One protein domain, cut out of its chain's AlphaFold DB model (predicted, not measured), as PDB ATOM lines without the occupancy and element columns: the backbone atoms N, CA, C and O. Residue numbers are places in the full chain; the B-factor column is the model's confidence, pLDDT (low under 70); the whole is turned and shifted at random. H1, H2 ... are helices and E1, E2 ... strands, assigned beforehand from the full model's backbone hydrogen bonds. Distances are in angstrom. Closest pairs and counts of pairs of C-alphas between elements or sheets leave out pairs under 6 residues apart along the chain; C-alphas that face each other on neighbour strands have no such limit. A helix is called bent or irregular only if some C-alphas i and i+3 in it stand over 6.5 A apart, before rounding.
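This is residues 4 to 144 of the 144 residues of an uncharacterized protein of Paenibacillus ferrarius (UniProt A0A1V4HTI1). A strongly twisted sheet of seven strands makes a wall that turns like a ribbon from the long strands E4 and E3 at one edge to the short strands E1 and E7 at the other, and helix H3 covers one face of it at the E1 and E7 end. Most of the loop region between E4 and E5, with the four-residue helices H1 and H2, is gathered on the other side of the sheet from H3, and residues 75 to 89 loop out to 21 A from the mean of the C-alphas. The printed part has 141 residues, with three named helices and seven named strands in the order E1 E2 E3 E4 H1 H2 E5 E6 H3 E7, and under half of its residues are in named elements. The sheet is mixed, with the order E4 E3 E6 E5 E2 E1 E7, and the class is mixed, helices and strands. The whole is compact, with a radius of gyration of the C-alphas of 14.9 A and spans of 41 by 38 by 28 A.

The sheet begins at edge strand E4, residues 46 to 53, antiparallel to E3, residues 30 to 40; N 37 and O 49 are 2.9 A apart, within hydrogen-bond range. E3 and E4 form a hairpin. On its other side E3 is antiparallel to E6, residues 113 to 119, with N 34 and O 116 at 2.9 A. E6 forms a hairpin with E5, residues 103 to 108, where N 107 and O 115 are 2.8 A apart. E5 is parallel to E2, residues 16 to 19, at 47 degrees between their directions, with N 104 and O 16 at 2.9 A. This pairing is staggered: E5 pairs with E2 over residues 103 to 104 and with E6 over residues 104 to 108. E2 forms a hairpin with E1, residues 4 to 7, with N 7 and O 17 at 3.0 A. E1 is antiparallel to edge strand E7, residues 139 to 143, with N 6 and O 140 at 2.9 A. From edge to edge the strands' lines turn by 137 degrees. H3, residues 123 to 134, is on the sheet at a height of 8.7 A, giving two layers, a sheet with a helix on one face. H3 lies over E1 and only just over E7, on which 3 of its C-alphas fall. It runs slantwise to the strands, at 45 degrees to E1 on the local plane. The closest C-alphas of H3 and E7 are those of Pro 128 and Val 140, 6.1 A apart. H3 is only just irregular: C-alphas 124 and 127 are 6.8 A apart. H1, residues 71 to 74, and H2, residues 90 to 93, are not on the sheet and are apart from each other. Residues 64 to 65 pair antiparallel with residues 48 to 49 of E4. In H3, 6 of 8 O i to N i+4 pairs are within hydrogen-bond range; H1 and H2 are too short for such a pair.

E3 is the longest strand, 28.8 A from C-alpha 30 at (-13.281, -35.495, -2.481) to C-alpha 40 at (-19.185, -28.002, 24.724). E4 measures 19.7 A, E6 19.5 A, E5 17.4 A and E7 13.8 A. E1 measures 10.1 A from C-alpha 4 at (-26.492, -44.007, 0.161), and E2 10.0 A. H3 spans 16.8 A, and H1 and H2 5.2 A each. E7 ends at C-alpha 143, (-27.587, -46.932, -5.135).

The two C-alphas farthest apart are those of Leu 42 and Ala 123, at 43.4 A. The printed part has no cut and ends at the chain's last residue, 144. The links from E4 to H1, 17 residues, and from H1 to H2, 15 residues, are long. The mean pLDDT of the printed part is 79.3, and confidence is under 70 at residues 41 to 43 and 73 to 100.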
ATOM      1  N   TYR A   4     -26.855 -45.302  -0.392       95.12
ATOM      2  CA  TYR A   4     -26.492 -44.007   0.161       95.12
ATOM      3  C   TYR A   4     -27.742 -43.162   0.364       95.12
ATOM      4  O   TYR A   4     -28.798 -43.405  -0.218       95.12
ATOM      5  N   THR A   5     -27.620 -42.152   1.215       95.69
ATOM      6  CA  THR A   5     -28.719 -41.236   1.516       95.69
ATOM      7  C   THR A   5     -28.227 -39.806   1.455       95.69
ATOM      8  O   THR A   5     -27.351 -39.457   2.246       95.69
ATOM      9  N   ILE A   6     -28.835 -38.977   0.611       93.50
ATOM     10  CA  ILE A   6     -28.705 -37.515   0.666       93.50
ATOM     11  C   ILE A   6     -29.856 -36.970   1.505       93.50
ATOM     12  O   ILE A   6     -30.992 -37.423   1.385       93.50
ATOM     13  N   ARG A   7     -29.564 -36.013   2.384       92.62
ATOM     14  CA  ARG A   7     -30.573 -35.293   3.168       92.62
ATOM     15  C   ARG A   7     -30.275 -33.808   3.238       92.62
ATOM     16  O   ARG A   7     -29.109 -33.412   3.220       92.62
ATOM     17  N   VAL A   8     -31.331 -33.038   3.455       86.25
ATOM     18  CA  VAL A   8     -31.274 -31.643   3.886       86.25
ATOM     19  C   VAL A   8     -31.125 -31.640   5.415       86.25
ATOM     20  O   VAL A   8     -32.074 -31.994   6.114       86.25
ATOM     21  N   PRO A   9     -29.935 -31.346   5.973       81.25
ATOM     22  CA  PRO A   9     -29.723 -31.344   7.418       81.25
ATOM     23  C   PRO A   9     -30.455 -30.186   8.112       81.25
ATOM     24  O   PRO A   9     -30.859 -30.344   9.259       81.25
ATOM     25  N   ASP A  10     -30.620 -29.061   7.416       77.19
ATOM     26  CA  ASP A  10     -31.383 -27.881   7.825       77.19
ATOM     27  C   ASP A  10     -31.904 -27.202   6.548       77.19
ATOM     28  O   ASP A  10     -31.130 -26.955   5.624       77.19
ATOM     29  N   SER A  11     -33.211 -26.945   6.470       70.69
ATOM     30  CA  SER A  11     -33.856 -26.346   5.294       70.69
ATOM     31  C   SER A  11     -33.430 -24.904   5.029       70.69
ATOM     32  O   SER A  11     -33.605 -24.417   3.917       70.69
ATOM     33  N   ASN A  12     -32.882 -24.222   6.034       70.38
ATOM     34  CA  ASN A  12     -32.432 -22.837   5.937       70.38
ATOM     35  C   ASN A  12     -30.943 -22.719   5.590       70.38
ATOM     36  O   ASN A  12     -30.410 -21.610   5.568       70.38
ATOM     37  N   LYS A  13     -30.245 -23.842   5.381       74.12
ATOM     38  CA  LYS A  13     -28.792 -23.872   5.186       74.12
ATOM     39  C   LYS A  13     -28.453 -24.438   3.807       74.12
ATOM     40  O   LYS A  13     -29.012 -25.465   3.420       74.12
ATOM     41  N   PRO A  14     -27.519 -23.816   3.067       71.44
ATOM     42  CA  PRO A  14     -27.139 -24.259   1.735       71.44
ATOM     43  C   PRO A  14     -26.133 -25.410   1.843       71.44
ATOM     44  O   PRO A  14     -24.949 -25.224   1.600       71.44
ATOM     45  N   ALA A  15     -26.564 -26.594   2.281       83.25
ATOM     46  CA  ALA A  15     -25.706 -27.778   2.308       83.25
ATOM     47  C   ALA A  15     -26.526 -29.066   2.360       83.25
ATOM     48  O   ALA A  15     -27.562 -29.139   3.017       83.25
ATOM     49  N   LEU A  16     -26.005 -30.124   1.749       87.94
ATOM     50  CA  LEU A  16     -26.602 -31.452   1.735       87.94
ATOM     51  C   LEU A  16     -25.660 -32.459   2.381       87.94
ATOM     52  O   LEU A  16     -24.465 -32.507   2.093       87.94
ATOM     53  N   ARG A  17     -26.207 -33.306   3.253       93.50
ATOM     54  CA  ARG A  17     -25.422 -34.339   3.930       93.50
ATOM     55  C   ARG A  17     -25.664 -35.695   3.294       93.50
ATOM     56  O   ARG A  17     -26.776 -36.214   3.373       93.50
ATOM     57  N   ILE A  18     -24.606 -36.333   2.813       94.56
ATOM     58  CA  ILE A  18     -24.633 -37.739   2.416       94.56
ATOM     59  C   ILE A  18     -24.271 -38.661   3.595       94.56
ATOM     60  O   ILE A  18     -23.414 -38.362   4.435       94.56
ATOM     61  N   SER A  19     -24.987 -39.777   3.705       94.50
ATOM     62  CA  SER A  19     -24.829 -40.819   4.728       94.50
ATOM     63  C   SER A  19     -24.683 -42.198   4.067       94.50
ATOM     64  O   SER A  19     -25.026 -42.361   2.900       94.50
ATOM     65  N   GLY A  20     -24.155 -43.183   4.805       92.25
ATOM     66  CA  GLY A  20     -23.831 -44.524   4.281       92.25
ATOM     67  C   GLY A  20     -22.370 -44.690   3.837       92.25
ATOM     68  O   GLY A  20     -21.927 -45.794   3.529       92.25
ATOM     69  N   ILE A  21     -21.591 -43.607   3.865       92.81
ATOM     70  CA  ILE A  21     -20.172 -43.603   3.500       92.81
ATOM     71  C   ILE A  21     -19.327 -44.050   4.691       92.81
ATOM     72  O   ILE A  21     -19.453 -43.506   5.787       92.81
ATOM     73  N   LYS A  22     -18.434 -45.014   4.457       90.94
ATOM     74  CA  LYS A  22     -17.343 -45.348   5.380       90.94
ATOM     75  C   LYS A  22     -16.113 -44.543   4.974       90.94
ATOM     76  O   LYS A  22     -15.723 -44.640   3.817       90.94
ATOM     77  N   PHE A  23     -15.513 -43.806   5.908       88.50
ATOM     78  CA  PHE A  23     -14.370 -42.920   5.652       88.50
ATOM     79  C   PHE A  23     -13.245 -43.606   4.850       88.50
ATOM     80  O   PHE A  23     -12.957 -43.199   3.731       88.50
ATOM     81  N   GLU A  24     -12.750 -44.745   5.342       88.44
ATOM     82  CA  GLU A  24     -11.680 -45.550   4.714       88.44
ATOM     83  C   GLU A  24     -12.044 -46.173   3.353       88.44
ATOM     84  O   GLU A  24     -11.207 -46.757   2.671       88.44
ATOM     85  N   ARG A  25     -13.326 -46.156   2.976       89.44
ATOM     86  CA  ARG A  25     -13.840 -46.777   1.744       89.44
ATOM     87  C   ARG A  25     -14.802 -45.840   1.026       89.44
ATOM     88  O   ARG A  25     -15.844 -46.287   0.532       89.44
ATOM     89  N   ASN A  26     -14.473 -44.552   1.028       91.31
ATOM     90  CA  ASN A  26     -15.241 -43.532   0.343       91.31
ATOM     91  C   ASN A  26     -15.160 -43.747  -1.183       91.31
ATOM     92  O   ASN A  26     -14.059 -43.733  -1.729       91.31
ATOM     93  N   PRO A  27     -16.292 -43.965  -1.877       91.38
ATOM     94  CA  PRO A  27     -16.296 -44.213  -3.318       91.38
ATOM     95  C   PRO A  27     -16.312 -42.925  -4.158       91.38
ATOM     96  O   PRO A  27     -16.233 -43.006  -5.378       91.38
ATOM     97  N   PHE A  28     -16.481 -41.758  -3.532       92.75
ATOM     98  CA  PHE A  28     -16.688 -40.489  -4.226       92.75
ATOM     99  C   PHE A  28     -15.427 -39.636  -4.237       92.75
ATOM    100  O   PHE A  28     -14.646 -39.650  -3.284       92.75
ATOM    101  N   GLU A  29     -15.266 -38.826  -5.277       91.38
ATOM    102  CA  GLU A  29     -14.159 -37.882  -5.357       91.38
ATOM    103  C   GLU A  29     -14.330 -36.741  -4.343       91.38
ATOM    104  O   GLU A  29     -15.369 -36.077  -4.284       91.38
ATOM    105  N   VAL A  30     -13.304 -36.526  -3.524       92.00
ATOM    106  CA  VAL A  30     -13.281 -35.495  -2.481       92.00
ATOM    107  C   VAL A  30     -12.683 -34.217  -3.064       92.00
ATOM    108  O   VAL A  30     -11.628 -34.249  -3.694       92.00
ATOM    109  N   LEU A  31     -13.368 -33.093  -2.863       87.88
ATOM    110  CA  LEU A  31     -12.867 -31.760  -3.188       87.88
ATOM    111  C   LEU A  31     -11.881 -31.268  -2.127       87.88
ATOM    112  O   LEU A  31     -10.852 -30.694  -2.459       87.88
ATOM    113  N   GLY A  32     -12.200 -31.513  -0.859       90.19
ATOM    114  CA  GLY A  32     -11.341 -31.202   0.272       90.19
ATOM    115  C   GLY A  32     -11.932 -31.720   1.574       90.19
ATOM    116  O   GLY A  32     -13.068 -32.216   1.618       90.19
ATOM    117  N   SER A  33     -11.153 -31.623   2.643       94.25
ATOM    118  CA  SER A  33     -11.556 -32.100   3.954       94.25
ATOM    119  C   SER A  33     -11.284 -31.093   5.060       94.25
ATOM    120  O   SER A  33     -10.408 -30.240   4.956       94.25
ATOM    121  N   ILE A  34     -12.072 -31.200   6.129       94.62
ATOM    122  CA  ILE A  34     -11.991 -30.331   7.302       94.62
ATOM    123  C   ILE A  34     -12.054 -31.213   8.536       94.62
ATOM    124  O   ILE A  34     -12.921 -32.085   8.647       94.62
ATOM    125  N   THR A  35     -11.156 -30.989   9.478       96.50
ATOM    126  CA  THR A  35     -11.189 -31.621  10.791       96.50
ATOM    127  C   THR A  35     -11.746 -30.626  11.798       96.50
ATOM    128  O   THR A  35     -11.266 -29.500  11.924       96.50
ATOM    129  N   LEU A  36     -12.776 -31.054  12.519       95.50
ATOM    130  CA  LEU A  36     -13.457 -30.264  13.529       95.50
ATOM    131  C   LEU A  36     -13.209 -30.855  14.908       95.50
ATOM    132  O   LEU A  36     -13.477 -32.038  15.127       95.50
ATOM    133  N   GLU A  37     -12.801 -30.022  15.855       95.31
ATOM    134  CA  GLU A  37     -12.877 -30.341  17.277       95.31
ATOM    135  C   GLU A  37     -14.252 -29.936  17.815       95.31
ATOM    136  O   GLU A  37     -14.688 -28.791  17.689       95.31
ATOM    137  N   LYS A  38     -14.948 -30.889  18.429       91.38
ATOM    138  CA  LYS A  38     -16.221 -30.697  19.111       91.38
ATOM    139  C   LYS A  38     -15.963 -30.380  20.578       91.38
ATOM    140  O   LYS A  38     -15.631 -31.261  21.373       91.38
ATOM    141  N   THR A  39     -16.234 -29.144  20.958       86.44
ATOM    142  CA  THR A  39     -16.250 -28.690  22.349       86.44
ATOM    143  C   THR A  39     -17.691 -28.513  22.829       86.44
ATOM    144  O   THR A  39     -18.639 -28.511  22.041       86.44
ATOM    145  N   LYS A  40     -17.901 -28.428  24.146       77.25
ATOM    146  CA  LYS A  40     -19.185 -28.002  24.724       77.25
ATOM    147  C   LYS A  40     -19.024 -26.568  25.209       77.25
ATOM    148  O   LYS A  40     -18.049 -26.273  25.896       77.25
ATOM    149  N   SER A  41     -19.960 -25.690  24.870       65.69
ATOM    150  CA  SER A  41     -20.034 -24.366  25.489       65.69
ATOM    151  C   SER A  41     -20.498 -24.475  26.948       65.69
ATOM    152  O   SER A  41     -21.017 -25.512  27.370       65.69
ATOM    153  N   LEU A  42     -20.364 -23.386  27.715       59.94
ATOM    154  CA  LEU A  42     -20.845 -23.283  29.104       59.94
ATOM    155  C   LEU A  42     -22.359 -23.569  29.258       59.94
ATOM    156  O   LEU A  42     -22.805 -23.865  30.359       59.94
ATOM    157  N   GLY A  43     -23.135 -23.551  28.164       65.62
ATOM    158  CA  GLY A  43     -24.559 -23.919  28.127       65.62
ATOM    159  C   GLY A  43     -24.855 -25.337  27.620       65.62
ATOM    160  O   GLY A  43     -26.005 -25.655  27.334       65.62
ATOM    161  N   GLY A  44     -23.840 -26.189  27.435       72.94
ATOM    162  CA  GLY A  44     -24.005 -27.577  26.985       72.94
ATOM    163  C   GLY A  44     -24.241 -27.758  25.480       72.94
ATOM    164  O   GLY A  44     -24.278 -28.898  25.007       72.94
ATOM    165  N   LEU A  45     -24.343 -26.666  24.716       75.31
ATOM    166  CA  LEU A  45     -24.453 -26.725  23.262       75.31
ATOM    167  C   LEU A  45     -23.103 -27.123  22.651       75.31
ATOM    168  O   LEU A  45     -22.064 -26.574  23.036       75.31
ATOM    169  N   PRO A  46     -23.088 -28.088  21.715       78.06
ATOM    170  CA  PRO A  46     -21.868 -28.431  21.012       78.06
ATOM    171  C   PRO A  46     -21.417 -27.243  20.159       78.06
ATOM    172  O   PRO A  46     -22.222 -26.647  19.455       78.06
ATOM    173  N   ASN A  47     -20.131 -26.935  20.223       86.88
ATOM    174  CA  ASN A  47     -19.454 -26.014  19.325       86.88
ATOM    175  C   ASN A  47     -18.401 -26.796  18.547       86.88
ATOM    176  O   ASN A  47     -17.811 -27.742  19.071       86.88
ATOM    177  N   TYR A  48     -18.173 -26.410  17.304       91.00
ATOM    178  CA  TYR A  48     -17.180 -27.022  16.433       91.00
ATOM    179  C   TYR A  48     -16.124 -25.980  16.102       91.00
ATOM    180  O   TYR A  48     -16.481 -24.870  15.729       91.00
ATOM    181  N   THR A  49     -14.850 -26.325  16.256       92.75
ATOM    182  CA  THR A  49     -13.716 -25.472  15.874       92.75
ATOM    183  C   THR A  49     -12.932 -26.154  14.763       92.75
ATOM    184  O   THR A  49     -12.651 -27.349  14.876       92.75
ATOM    185  N   VAL A  50     -12.580 -25.431  13.702       93.12
ATOM    186  CA  VAL A  50     -11.682 -25.949  12.661       93.12
ATOM    187  C   VAL A  50     -10.291 -26.117  13.254       93.12
ATOM    188  O   VAL A  50      -9.703 -25.150  13.728       93.12
ATOM    189  N   VAL A  51      -9.761 -27.336  13.230       96.50
ATOM    190  CA  VAL A  51      -8.395 -27.630  13.703       96.50
ATOM    191  C   VAL A  51      -7.448 -28.021  12.573       96.50
ATOM    192  O   VAL A  51      -6.238 -27.977  12.756       96.50
ATOM    193  N   ASP A  52      -7.992 -28.380  11.410       96.44
ATOM    194  CA  ASP A  52      -7.242 -28.730  10.202       96.44
ATOM    195  C   ASP A  52      -8.170 -28.617   8.975       96.44
ATOM    196  O   ASP A  52      -9.370 -28.889   9.087       96.44
ATOM    197  N   SER A  53      -7.652 -28.169   7.828       92.94
ATOM    198  CA  SER A  53      -8.449 -27.901   6.622       92.94
ATOM    199  C   SER A  53      -7.593 -27.893   5.354       92.94
ATOM    200  O   SER A  53      -6.637 -27.127   5.254       92.94
ATOM    201  N   ASP A  54      -8.008 -28.666   4.347       89.25
ATOM    202  CA  ASP A  54      -7.456 -28.595   2.980       89.25
ATOM    203  C   ASP A  54      -7.987 -27.373   2.208       89.25
ATOM    204  O   ASP A  54      -7.523 -27.050   1.117       89.25
ATOM    205  N   LEU A  55      -9.007 -26.714   2.757       82.81
ATOM    206  CA  LEU A  55      -9.740 -25.607   2.157       82.81
ATOM    207  C   LEU A  55      -9.603 -24.372   3.052       82.81
ATOM    208  O   LEU A  55     -10.605 -23.780   3.440       82.81
ATOM    209  N   TYR A  56      -8.374 -24.019   3.435       78.75
ATOM    210  CA  TYR A  56      -8.089 -22.985   4.440       78.75
ATOM    211  C   TYR A  56      -8.645 -21.595   4.087       78.75
ATOM    212  O   TYR A  56      -8.996 -20.849   4.994       78.75
ATOM    213  N   ASP A  57      -8.774 -21.272   2.796       73.75
ATOM    214  CA  ASP A  57      -9.382 -20.017   2.328       73.75
ATOM    215  C   ASP A  57     -10.886 -19.935   2.637       73.75
ATOM    216  O   ASP A  57     -11.424 -18.844   2.799       73.75
ATOM    217  N   CYS A  58     -11.564 -21.085   2.712       74.81
ATOM    218  CA  CYS A  58     -12.987 -21.179   3.043       74.81
ATOM    219  C   CYS A  58     -13.200 -21.586   4.503       74.81
ATOM    220  O   CYS A  58     -14.178 -21.219   5.117       74.81
ATOM    221  N   PHE A  59     -12.323 -22.391   5.085       82.56
ATOM    222  CA  PHE A  59     -12.485 -22.879   6.450       82.56
ATOM    223  C   PHE A  59     -11.167 -22.665   7.190       82.56
ATOM    224  O   PHE A  59     -10.369 -23.608   7.297       82.56
ATOM    225  N   PRO A  60     -10.898 -21.428   7.649       83.44
ATOM    226  CA  PRO A  60      -9.679 -21.099   8.363       83.44
ATOM    227  C   PRO A  60      -9.573 -21.866   9.680       83.44
ATOM    228  O   PRO A  60     -10.549 -22.056  10.408       83.44
ATOM    229  N   ILE A  61      -8.351 -22.272  10.026       87.94
ATOM    230  CA  ILE A  61      -8.073 -22.909  11.315       87.94
ATOM    231  C   ILE A  61      -8.410 -21.929  12.448       87.94
ATOM    232  O   ILE A  61      -8.006 -20.769  12.428       87.94
ATOM    233  N   GLY A  62      -9.146 -22.410  13.447       87.75
ATOM    234  CA  GLY A  62      -9.635 -21.629  14.582       87.75
ATOM    235  C   GLY A  62     -11.060 -21.093  14.424       87.75
ATOM    236  O   GLY A  62     -11.642 -20.671  15.427       87.75
ATOM    237  N   GLU A  63     -11.652 -21.147  13.225       85.50
ATOM    238  CA  GLU A  63     -13.041 -20.730  13.005       85.50
ATOM    239  C   GLU A  63     -14.026 -21.618  13.786       85.50
ATOM    240  O   GLU A  63     -13.791 -22.819  13.961       85.50
ATOM    241  N   ARG A  64     -15.119 -21.026  14.290       86.88
ATOM    242  CA  ARG A  64     -16.080 -21.684  15.188       86.88
ATOM    243  C   ARG A  64     -17.509 -21.655  14.663       86.88
ATOM    244  O   ARG A  64     -17.987 -20.629  14.185       86.88
ATOM    245  N   PHE A  65     -18.230 -22.755  14.879       85.00
ATOM    246  CA  PHE A  65     -19.620 -22.919  14.449       85.00
ATOM    247  C   PHE A  65     -20.457 -23.679  15.476       85.00
ATOM    248  O   PHE A  65     -20.015 -24.686  16.035       85.00
ATOM    249  N   TRP A  66     -21.713 -23.265  15.641       81.00
ATOM    250  CA  TRP A  66     -22.672 -23.925  16.534       81.00
ATOM    251  C   TRP A  66     -23.156 -25.268  15.986       81.00
ATOM    252  O   TRP A  66     -23.455 -26.201  16.734       81.00
ATOM    253  N   ASN A  67     -23.214 -25.404  14.663       80.12
ATOM    254  CA  ASN A  67     -23.497 -26.668  14.007       80.12
ATOM    255  C   ASN A  67     -22.687 -26.814  12.703       80.12
ATOM    256  O   ASN A  67     -22.120 -25.862  12.186       80.12
ATOM    257  N   ILE A  68     -22.611 -28.038  12.173       81.00
ATOM    258  CA  ILE A  68     -21.835 -28.324  10.952       81.00
ATOM    259  C   ILE A  68     -22.516 -27.766   9.697       81.00
ATOM    260  O   ILE A  68     -21.834 -27.465   8.736       81.00
ATOM    261  N   GLY A  69     -23.840 -27.609   9.678       78.19
ATOM    262  CA  GLY A  69     -24.517 -26.924   8.571       78.19
ATOM    263  C   GLY A  69     -24.139 -25.441   8.493       78.19
ATOM    264  O   GLY A  69     -23.894 -24.936   7.403       78.19
ATOM    265  N   ASP A  70     -24.007 -24.775   9.645       77.56
ATOM    266  CA  ASP A  70     -23.591 -23.374   9.767       77.56
ATOM    267  C   ASP A  70     -22.187 -23.147   9.235       77.56
ATOM    268  O   ASP A  70     -21.884 -22.040   8.804       77.56
ATOM    269  N   MET A  71     -21.339 -24.179   9.230       80.06
ATOM    270  CA  MET A  71     -19.993 -24.030   8.699       80.06
ATOM    271  C   MET A  71     -20.015 -23.600   7.240       80.06
ATOM    272  O   MET A  71     -19.169 -22.818   6.861       80.06
ATOM    273  N   PHE A  72     -21.011 -24.033   6.459       77.56
ATOM    274  CA  PHE A  72     -21.170 -23.637   5.061       77.56
ATOM    275  C   PHE A  72     -21.800 -22.246   4.900       77.56
ATOM    276  O   PHE A  72     -21.842 -21.732   3.788       77.56
ATOM    277  N   CYS A  73     -22.301 -21.641   5.980       66.88
ATOM    278  CA  CYS A  73     -22.777 -20.257   6.010       66.88
ATOM    279  C   CYS A  73     -21.693 -19.282   6.489       66.88
ATOM    280  O   CYS A  73     -21.610 -18.166   5.987       66.88
ATOM    281  N   ASN A  74     -20.901 -19.705   7.474       54.72
ATOM    282  CA  ASN A  74     -19.959 -18.865   8.215       54.72
ATOM    283  C   ASN A  74     -18.585 -18.779   7.554       54.72
ATOM    284  O   ASN A  74     -18.001 -17.701   7.580       54.72
ATOM    285  N   SER A  75     -18.165 -19.851   6.870       51.69
ATOM    286  CA  SER A  75     -16.907 -20.008   6.124       51.69
ATOM    287  C   SER A  75     -16.525 -18.855   5.181       51.69
ATOM    288  O   SER A  75     -15.435 -18.834   4.621       51.69
ATOM    289  N   CYS A  76     -17.421 -17.893   4.945       44.12
ATOM    290  CA  CYS A  76     -17.187 -16.791   4.022       44.12
ATOM    291  C   CYS A  76     -17.745 -15.417   4.459       44.12
ATOM    292  O   CYS A  76     -17.831 -14.554   3.582       44.12
ATOM    293  N   ASN A  77     -18.169 -15.145   5.711       40.72
ATOM    294  CA  ASN A  77     -18.655 -13.778   6.015       40.72
ATOM    295  C   ASN A  77     -18.717 -13.339   7.494       40.72
ATOM    296  O   ASN A  77     -19.461 -13.910   8.289       40.72
ATOM    297  N   ASP A  78     -18.108 -12.183   7.792       41.66
ATOM    298  CA  ASP A  78     -18.369 -11.378   9.001       41.66
ATOM    299  C   ASP A  78     -19.804 -10.798   9.032       41.66
ATOM    300  O   ASP A  78     -20.299 -10.373  10.074       41.66
ATOM    301  N   ASN A  79     -20.512 -10.790   7.894       35.66
ATOM    302  CA  ASN A  79     -21.847 -10.202   7.731       35.66
ATOM    303  C   ASN A  79     -22.957 -11.253   7.641       35.66
ATOM    304  O   ASN A  79     -23.802 -11.207   6.743       35.66
ATOM    305  N   ILE A  80     -23.004 -12.174   8.604       42.22
ATOM    306  CA  ILE A  80     -23.997 -13.263   8.721       42.22
ATOM    307  C   ILE A  80     -25.478 -12.797   8.748       42.22
ATOM    308  O   ILE A  80     -26.390 -13.606   8.881       42.22
ATOM    309  N   HIS A  81     -25.750 -11.496   8.631       40.88
ATOM    310  CA  HIS A  81     -27.087 -10.902   8.631       40.88
ATOM    311  C   HIS A  81     -27.444 -10.152   7.334       40.88
ATOM    312  O   HIS A  81     -28.554  -9.639   7.223       40.88
ATOM    313  N   SER A  82     -26.561 -10.114   6.331       36.84
ATOM    314  CA  SER A  82     -26.769  -9.380   5.070       36.84
ATOM    315  C   SER A  82     -26.963 -10.314   3.870       36.84
ATOM    316  O   SER A  82     -26.374 -10.114   2.807       36.84
ATOM    317  N   TYR A  83     -27.777 -11.359   4.037       36.22
ATOM    318  CA  TYR A  83     -28.064 -12.332   2.981       36.22
ATOM    319  C   TYR A  83     -28.924 -11.721   1.868       36.22
ATOM    320  O   TYR A  83     -30.151 -11.751   1.920       36.22
ATOM    321  N   ASN A  84     -28.265 -11.219   0.826       34.56
ATOM    322  CA  ASN A  84     -28.817 -11.198  -0.522       34.56
ATOM    323  C   ASN A  84     -28.031 -12.207  -1.364       34.56
ATOM    324  O   ASN A  84     -26.806 -12.256  -1.284       34.56
ATOM    325  N   TRP A  85     -28.744 -12.978  -2.188       38.31
ATOM    326  CA  TRP A  85     -28.245 -14.050  -3.067       38.31
ATOM    327  C   TRP A  85     -27.061 -13.647  -3.980       38.31
ATOM    328  O   TRP A  85     -26.467 -14.490  -4.627       38.31
ATOM    329  N   ASN A  86     -26.672 -12.375  -4.053       37.66
ATOM    330  CA  ASN A  86     -25.679 -11.896  -5.017       37.66
ATOM    331  C   ASN A  86     -24.250 -11.739  -4.460       37.66
ATOM    332  O   ASN A  86     -23.358 -11.404  -5.228       37.66
ATOM    333  N   ASN A  87     -24.008 -11.986  -3.166       39.47
ATOM    334  CA  ASN A  87     -22.690 -11.773  -2.540       39.47
ATOM    335  C   ASN A  87     -21.922 -13.081  -2.269       39.47
ATOM    336  O   ASN A  87     -21.304 -13.241  -1.216       39.47
ATOM    337  N   TYR A  88     -21.963 -14.027  -3.208       48.59
ATOM    338  CA  TYR A  88     -21.139 -15.236  -3.145       48.59
ATOM    339  C   TYR A  88     -19.696 -14.922  -3.569       48.59
ATOM    340  O   TYR A  88     -19.463 -14.273  -4.587       48.59
ATOM    341  N   THR A  89     -18.711 -15.356  -2.780       50.09
ATOM    342  CA  THR A  89     -17.289 -15.209  -3.127       50.09
ATOM    343  C   THR A  89     -16.882 -16.266  -4.162       50.09
ATOM    344  O   THR A  89     -17.400 -17.383  -4.155       50.09
ATOM    345  N   GLN A  90     -15.891 -15.963  -5.010       55.19
ATOM    346  CA  GLN A  90     -15.346 -16.908  -6.007       55.19
ATOM    347  C   GLN A  90     -14.839 -18.230  -5.394       55.19
ATOM    348  O   GLN A  90     -14.775 -19.261  -6.063       55.19
ATOM    349  N   ALA A  91     -14.460 -18.222  -4.112       55.47
ATOM    350  CA  ALA A  91     -14.040 -19.422  -3.395       55.47
ATOM    351  C   ALA A  91     -15.218 -20.380  -3.125       55.47
ATOM    352  O   ALA A  91     -15.049 -21.599  -3.179       55.47
ATOM    353  N   TYR A  92     -16.420 -19.837  -2.912       53.88
ATOM    354  CA  TYR A  92     -17.636 -20.604  -2.644       53.88
ATOM    355  C   TYR A  92     -18.250 -21.201  -3.918       53.88
ATOM    356  O   TYR A  92     -18.775 -22.312  -3.880       53.88
ATOM    357  N   GLU A  93     -18.102 -20.531  -5.067       56.41
ATOM    358  CA  GLU A  93     -18.549 -21.037  -6.377       56.41
ATOM    359  C   GLU A  93     -17.937 -22.407  -6.718       56.41
ATOM    360  O   GLU A  93     -18.586 -23.247  -7.340       56.41
ATOM    361  N   LYS A  94     -16.716 -22.688  -6.243       57.28
ATOM    362  CA  LYS A  94     -16.041 -23.985  -6.441       57.28
ATOM    363  C   LYS A  94     -16.698 -25.143  -5.682       57.28
ATOM    364  O   LYS A  94     -16.455 -26.300  -6.018       57.28
ATOM    365  N   LEU A  95     -17.494 -24.844  -4.655       58.16
ATOM    366  CA  LEU A  95     -18.196 -25.820  -3.816       58.16
ATOM    367  C   LEU A  95     -19.632 -26.082  -4.310       58.16
ATOM    368  O   LEU A  95     -20.332 -26.914  -3.731       58.16
ATOM    369  N   TRP A  96     -20.094 -25.367  -5.343       60.44
ATOM    370  CA  TRP A  96     -21.476 -25.418  -5.824       60.44
ATOM    371  C   TRP A  96     -21.686 -26.448  -6.939       60.44
ATOM    372  O   TRP A  96     -20.888 -26.595  -7.861       60.44
ATOM    373  N   HIS A  97     -22.814 -27.156  -6.849       57.53
ATOM    374  CA  HIS A  97     -23.333 -28.061  -7.879       57.53
ATOM    375  C   HIS A  97     -24.367 -27.344  -8.765       57.53
ATOM    376  O   HIS A  97     -24.822 -26.254  -8.429       57.53
ATOM    377  N   LYS A  98     -24.853 -28.001  -9.833       54.66
ATOM    378  CA  LYS A  98     -26.042 -27.553 -10.602       54.66
ATOM    379  C   LYS A  98     -27.300 -27.362  -9.734       54.66
ATOM    380  O   LYS A  98     -28.232 -26.683 -10.145       54.66
ATOM    381  N   SER A  99     -27.312 -27.952  -8.538       52.53
ATOM    382  CA  SER A  99     -28.334 -27.809  -7.498       52.53
ATOM    383  C   SER A  99     -28.065 -26.687  -6.481       52.53
ATOM    384  O   SER A  99     -28.815 -26.555  -5.516       52.53
ATOM    385  N   ASN A 100     -27.013 -25.882  -6.672       66.69
ATOM    386  CA  ASN A 100     -26.592 -24.765  -5.814       66.69
ATOM    387  C   ASN A 100     -26.246 -25.127  -4.353       66.69
ATOM    388  O   ASN A 100     -26.159 -24.236  -3.512       66.69
ATOM    389  N   MET A 101     -26.043 -26.409  -4.012       74.94
ATOM    390  CA  MET A 101     -25.737 -26.823  -2.633       74.94
ATOM    391  C   MET A 101     -24.472 -27.694  -2.542       74.94
ATOM    392  O   MET A 101     -24.412 -28.729  -3.206       74.94
ATOM    393  N   PRO A 102     -23.496 -27.341  -1.683       83.31
ATOM    394  CA  PRO A 102     -22.399 -28.216  -1.277       83.31
ATOM    395  C   PRO A 102     -22.889 -29.562  -0.741       83.31
ATOM    396  O   PRO A 102     -23.799 -29.616   0.092       83.31
ATOM    397  N   ILE A 103     -22.241 -30.652  -1.156       88.75
ATOM    398  CA  ILE A 103     -22.503 -31.994  -0.625       88.75
ATOM    399  C   ILE A 103     -21.335 -32.430   0.252       88.75
ATOM    400  O   ILE A 103     -20.175 -32.412  -0.161       88.75
ATOM    401  N   TYR A 104     -21.645 -32.876   1.467       93.12
ATOM    402  CA  TYR A 104     -20.635 -33.316   2.423       93.12
ATOM    403  C   TYR A 104     -21.040 -34.577   3.179       93.12
ATOM    404  O   TYR A 104     -22.211 -34.936   3.304       93.12
ATOM    405  N   SER A 105     -20.052 -35.238   3.769       95.38
ATOM    406  CA  SER A 105     -20.262 -36.299   4.754       95.38
ATOM    407  C   SER A 105     -19.522 -35.988   6.043       95.38
ATOM    408  O   SER A 105     -18.557 -35.231   6.054       95.38
ATOM    409  N   LYS A 106     -19.992 -36.589   7.132       94.69
ATOM    410  CA  LYS A 106     -19.493 -36.357   8.484       94.69
ATOM    411  C   LYS A 106     -19.100 -37.686   9.111       94.69
ATOM    412  O   LYS A 106     -19.965 -38.554   9.260       94.69
ATOM    413  N   HIS A 107     -17.851 -37.782   9.551       95.44
ATOM    414  CA  HIS A 107     -17.231 -38.986  10.104       95.44
ATOM    415  C   HIS A 107     -16.673 -38.696  11.490       95.44
ATOM    416  O   HIS A 107     -16.032 -37.669  11.692       95.44
ATOM    417  N   LYS A 108     -16.933 -39.574  12.458       93.44
ATOM    418  CA  LYS A 108     -16.321 -39.476  13.788       93.44
ATOM    419  C   LYS A 108     -14.912 -40.064  13.700       93.44
ATOM    420  O   LYS A 108     -14.791 -41.202  13.256       93.44
ATOM    421  N   ILE A 109     -13.893 -39.308  14.104       93.38
ATOM    422  CA  ILE A 109     -12.518 -39.815  14.242       93.38
ATOM    423  C   ILE A 109     -12.345 -40.360  15.661       93.38
ATOM    424  O   ILE A 109     -12.030 -41.528  15.851       93.38
ATOM    425  N   ASP A 110     -12.642 -39.523  16.655       93.38
ATOM    426  CA  ASP A 110     -12.612 -39.862  18.075       93.38
ATOM    427  C   ASP A 110     -13.728 -39.109  18.827       93.38
ATOM    428  O   ASP A 110     -14.656 -38.564  18.220       93.38
ATOM    429  N   ASP A 111     -13.717 -39.126  20.159       89.56
ATOM    430  CA  ASP A 111     -14.763 -38.493  20.975       89.56
ATOM    431  C   ASP A 111     -14.845 -36.971  20.834       89.56
ATOM    432  O   ASP A 111     -15.922 -36.393  21.038       89.56
ATOM    433  N   LYS A 112     -13.744 -36.330  20.450       92.38
ATOM    434  CA  LYS A 112     -13.636 -34.888  20.251       92.38
ATOM    435  C   LYS A 112     -13.627 -34.522  18.773       92.38
ATOM    436  O   LYS A 112     -14.193 -33.494  18.428       92.38
ATOM    437  N   HIS A 113     -13.085 -35.350  17.890       94.44
ATOM    438  CA  HIS A 113     -12.834 -34.956  16.506       94.44
ATOM    439  C   HIS A 113     -13.797 -35.568  15.489       94.44
ATOM    440  O   HIS A 113     -14.158 -36.749  15.531       94.44
ATOM    441  N   TRP A 114     -14.176 -34.745  14.515       95.06
ATOM    442  CA  TRP A 114     -14.984 -35.129  13.364       95.06
ATOM    443  C   TRP A 114     -14.285 -34.715  12.074       95.06
ATOM    444  O   TRP A 114     -13.871 -33.569  11.945       95.06
ATOM    445  N   LYS A 115     -14.215 -35.619  11.094       96.12
ATOM    446  CA  LYS A 115     -13.782 -35.292   9.732       96.12
ATOM    447  C   LYS A 115     -15.001 -35.003   8.868       96.12
ATOM    448  O   LYS A 115     -15.947 -35.799   8.817       96.12
ATOM    449  N   ILE A 116     -14.971 -33.876   8.182       95.38
ATOM    450  CA  ILE A 116     -15.923 -33.490   7.151       95.38
ATOM    451  C   ILE A 116     -15.238 -33.701   5.809       95.38
ATOM    452  O   ILE A 116     -14.160 -33.163   5.577       95.38
ATOM    453  N   LEU A 117     -15.849 -34.508   4.947       95.19
ATOM    454  CA  LEU A 117     -15.431 -34.627   3.551       95.19
ATOM    455  C   LEU A 117     -16.416 -33.849   2.695       95.19
ATOM    456  O   LEU A 117     -17.616 -34.127   2.783       95.19
ATOM    457  N   ILE A 118     -15.912 -32.925   1.886       91.69
ATOM    458  CA  ILE A 118     -16.684 -32.168   0.900       91.69
ATOM    459  C   ILE A 118     -16.406 -32.785  -0.465       91.69
ATOM    460  O   ILE A 118     -15.251 -33.015  -0.820       91.69
ATOM    461  N   TYR A 119     -17.456 -33.105  -1.211       90.75
ATOM    462  CA  TYR A 119     -17.342 -33.857  -2.458       90.75
ATOM    463  C   TYR A 119     -17.225 -32.945  -3.672       90.75
ATOM    464  O   TYR A 119     -17.761 -31.837  -3.675       90.75
ATOM    465  N   LYS A 120     -16.529 -33.417  -4.712       84.94
ATOM    466  CA  LYS A 120     -16.527 -32.723  -6.001       84.94
ATOM    467  C   LYS A 120     -17.897 -32.838  -6.683       84.94
ATOM    468  O   LYS A 120     -18.566 -33.869  -6.547       84.94
ATOM    469  N   PRO A 121     -18.279 -31.830  -7.484       78.31
ATOM    470  CA  PRO A 121     -19.392 -31.938  -8.412       78.31
ATOM    471  C   PRO A 121     -19.307 -33.173  -9.307       78.31
ATOM    472  O   PRO A 121     -18.301 -33.402  -9.969       78.31
ATOM    473  N   SER A 122     -20.369 -33.981  -9.311       82.06
ATOM    474  CA  SER A 122     -20.442 -35.214 -10.092       82.06
ATOM    475  C   SER A 122     -21.886 -35.561 -10.437       82.06
ATOM    476  O   SER A 122     -22.778 -35.417  -9.598       82.06
ATOM    477  N   ALA A 123     -22.086 -36.096 -11.646       82.31
ATOM    478  CA  ALA A 123     -23.385 -36.541 -12.153       82.31
ATOM    479  C   ALA A 123     -24.059 -37.588 -11.250       82.31
ATOM    480  O   ALA A 123     -25.279 -37.700 -11.240       82.31
ATOM    481  N   ILE A 124     -23.275 -38.309 -10.439       87.12
ATOM    482  CA  ILE A 124     -23.786 -39.299  -9.483       87.12
ATOM    483  C   ILE A 124     -24.685 -38.692  -8.398       87.12
ATOM    484  O   ILE A 124     -25.489 -39.399  -7.795       87.12
ATOM    485  N   PHE A 125     -24.537 -37.392  -8.133       88.19
ATOM    486  CA  PHE A 125     -25.359 -36.665  -7.171       88.19
ATOM    487  C   PHE A 125     -26.469 -35.849  -7.832       88.19
ATOM    488  O   PHE A 125     -27.414 -35.471  -7.146       88.19
ATOM    489  N   ASP A 126     -26.370 -35.575  -9.132       86.44
ATOM    490  CA  ASP A 126     -27.310 -34.702  -9.832       86.44
ATOM    491  C   ASP A 126     -28.731 -35.282  -9.766       86.44
ATOM    492  O   ASP A 126     -29.638 -34.622  -9.267       86.44
ATOM    493  N   GLU A 127     -28.915 -36.536 -10.184       88.12
ATOM    494  CA  GLU A 127     -30.224 -37.205 -10.198       88.12
ATOM    495  C   GLU A 127     -30.914 -37.250  -8.820       88.12
ATOM    496  O   GLU A 127     -32.031 -36.734  -8.711       88.12
ATOM    497  N   PRO A 128     -30.287 -37.759  -7.735       90.31
ATOM    498  CA  PRO A 128     -30.946 -37.788  -6.431       90.31
ATOM    499  C   PRO A 128     -31.228 -36.387  -5.870       90.31
ATOM    500  O   PRO A 128     -32.180 -36.211  -5.108       90.31
ATOM    501  N   VAL A 129     -30.433 -35.371  -6.224       86.94
ATOM    502  CA  VAL A 129     -30.699 -33.996  -5.784       86.94
ATOM    503  C   VAL A 129     -31.833 -33.357  -6.585       86.94
ATOM    504  O   VAL A 129     -32.677 -32.686  -5.989       86.94
ATOM    505  N   PHE A 130     -31.908 -33.586  -7.898       84.69
ATOM    506  CA  PHE A 130     -33.039 -33.135  -8.710       84.69
ATOM    507  C   PHE A 130     -34.347 -33.750  -8.226       84.69
ATOM    508  O   PHE A 130     -35.306 -33.014  -7.994       84.69
ATOM    509  N   GLU A 131     -34.366 -35.059  -7.964       87.62
ATOM    510  CA  GLU A 131     -35.536 -35.729  -7.393       87.62
ATOM    511  C   GLU A 131     -35.970 -35.069  -6.078       87.62
ATOM    512  O   GLU A 131     -37.156 -34.805  -5.864       87.62
ATOM    513  N   MET A 132     -35.007 -34.774  -5.202       86.88
ATOM    514  CA  MET A 132     -35.272 -34.135  -3.919       86.88
ATOM    515  C   MET A 132     -35.933 -32.760  -4.085       86.88
ATOM    516  O   MET A 132     -36.867 -32.443  -3.350       86.88
ATOM    517  N   ILE A 133     -35.484 -31.963  -5.057       80.75
ATOM    518  CA  ILE A 133     -36.026 -30.628  -5.346       80.75
ATOM    519  C   ILE A 133     -37.421 -30.734  -5.969       80.75
ATOM    520  O   ILE A 133     -38.364 -30.132  -5.454       80.75
ATOM    521  N   GLU A 134     -37.574 -31.510  -7.044       84.31
ATOM    522  CA  GLU A 134     -38.839 -31.631  -7.779       84.31
ATOM    523  C   GLU A 134     -39.962 -32.169  -6.894       84.31
ATOM    524  O   GLU A 134     -41.077 -31.643  -6.892       84.31
ATOM    525  N   LYS A 135     -39.653 -33.187  -6.084       86.25
ATOM    526  CA  LYS A 135     -40.615 -33.831  -5.183       86.25
ATOM    527  C   LYS A 135     -40.683 -33.178  -3.801       86.25
ATOM    528  O   LYS A 135     -41.438 -33.653  -2.955       86.25
ATOM    529  N   ARG A 136     -39.917 -32.105  -3.556       83.31
ATOM    530  CA  ARG A 136     -39.824 -31.395  -2.263       83.31
ATOM    531  C   ARG A 136     -39.535 -32.333  -1.084       83.31
ATOM    532  O   ARG A 136     -40.143 -32.232  -0.019       83.31
ATOM    533  N   LEU A 137     -38.622 -33.276  -1.285       85.81
ATOM    534  CA  LEU A 137     -38.212 -34.235  -0.265       85.81
ATOM    535  C   LEU A 137     -37.113 -33.633   0.617       85.81
ATOM    536  O   LEU A 137     -36.317 -32.807   0.186       85.81
ATOM    537  N   HIS A 138     -37.017 -34.103   1.859       86.81
ATOM    538  CA  HIS A 138     -35.891 -33.777   2.749       86.81
ATOM    539  C   HIS A 138     -34.798 -34.853   2.743       86.81
ATOM    540  O   HIS A 138     -33.756 -34.696   3.386       86.81
ATOM    541  N   LYS A 139     -35.058 -35.973   2.065       94.06
ATOM    542  CA  LYS A 139     -34.209 -37.159   2.023       94.06
ATOM    543  C   LYS A 139     -34.467 -37.931   0.728       94.06
ATOM    544  O   LYS A 139     -35.624 -38.181   0.407       94.06
ATOM    545  N   VAL A 140     -33.399 -38.368   0.067       94.94
ATOM    546  CA  VAL A 140     -33.430 -39.294  -1.076       94.94
ATOM    547  C   VAL A 140     -32.416 -40.413  -0.847       94.94
ATOM    548  O   VAL A 140     -31.315 -40.181  -0.337       94.94
ATOM    549  N   GLU A 141     -32.807 -41.641  -1.178       95.44
ATOM    550  CA  GLU A 141     -31.940 -42.819  -1.161       95.44
ATOM    551  C   GLU A 141     -31.563 -43.196  -2.591       95.44
ATOM    552  O   GLU A 141     -32.394 -43.116  -3.488       95.44
ATOM    553  N   PHE A 142     -30.316 -43.602  -2.804       93.12
ATOM    554  CA  PHE A 142     -29.813 -43.976  -4.125       93.12
ATOM    555  C   PHE A 142     -28.734 -45.054  -4.010       93.12
ATOM    556  O   PHE A 142     -28.167 -45.273  -2.930       93.12
ATOM    557  N   THR A 143     -28.467 -45.757  -5.110       91.19
ATOM    558  CA  THR A 143     -27.587 -46.932  -5.135       91.19
ATOM    559  C   THR A 143     -26.464 -46.797  -6.156       91.19
ATOM    560  O   THR A 143     -26.615 -46.143  -7.184       91.19
ATOM    561  N   ILE A 144     -25.318 -47.412  -5.837       84.06
ATOM    562  CA  ILE A 144     -24.127 -47.516  -6.701       84.06
ATOM    563  C   ILE A 144     -23.555 -48.934  -6.606       84.06
ATOM    564  O   ILE A 144     -23.610 -49.542  -5.503       84.06
TER     565      ILE A 144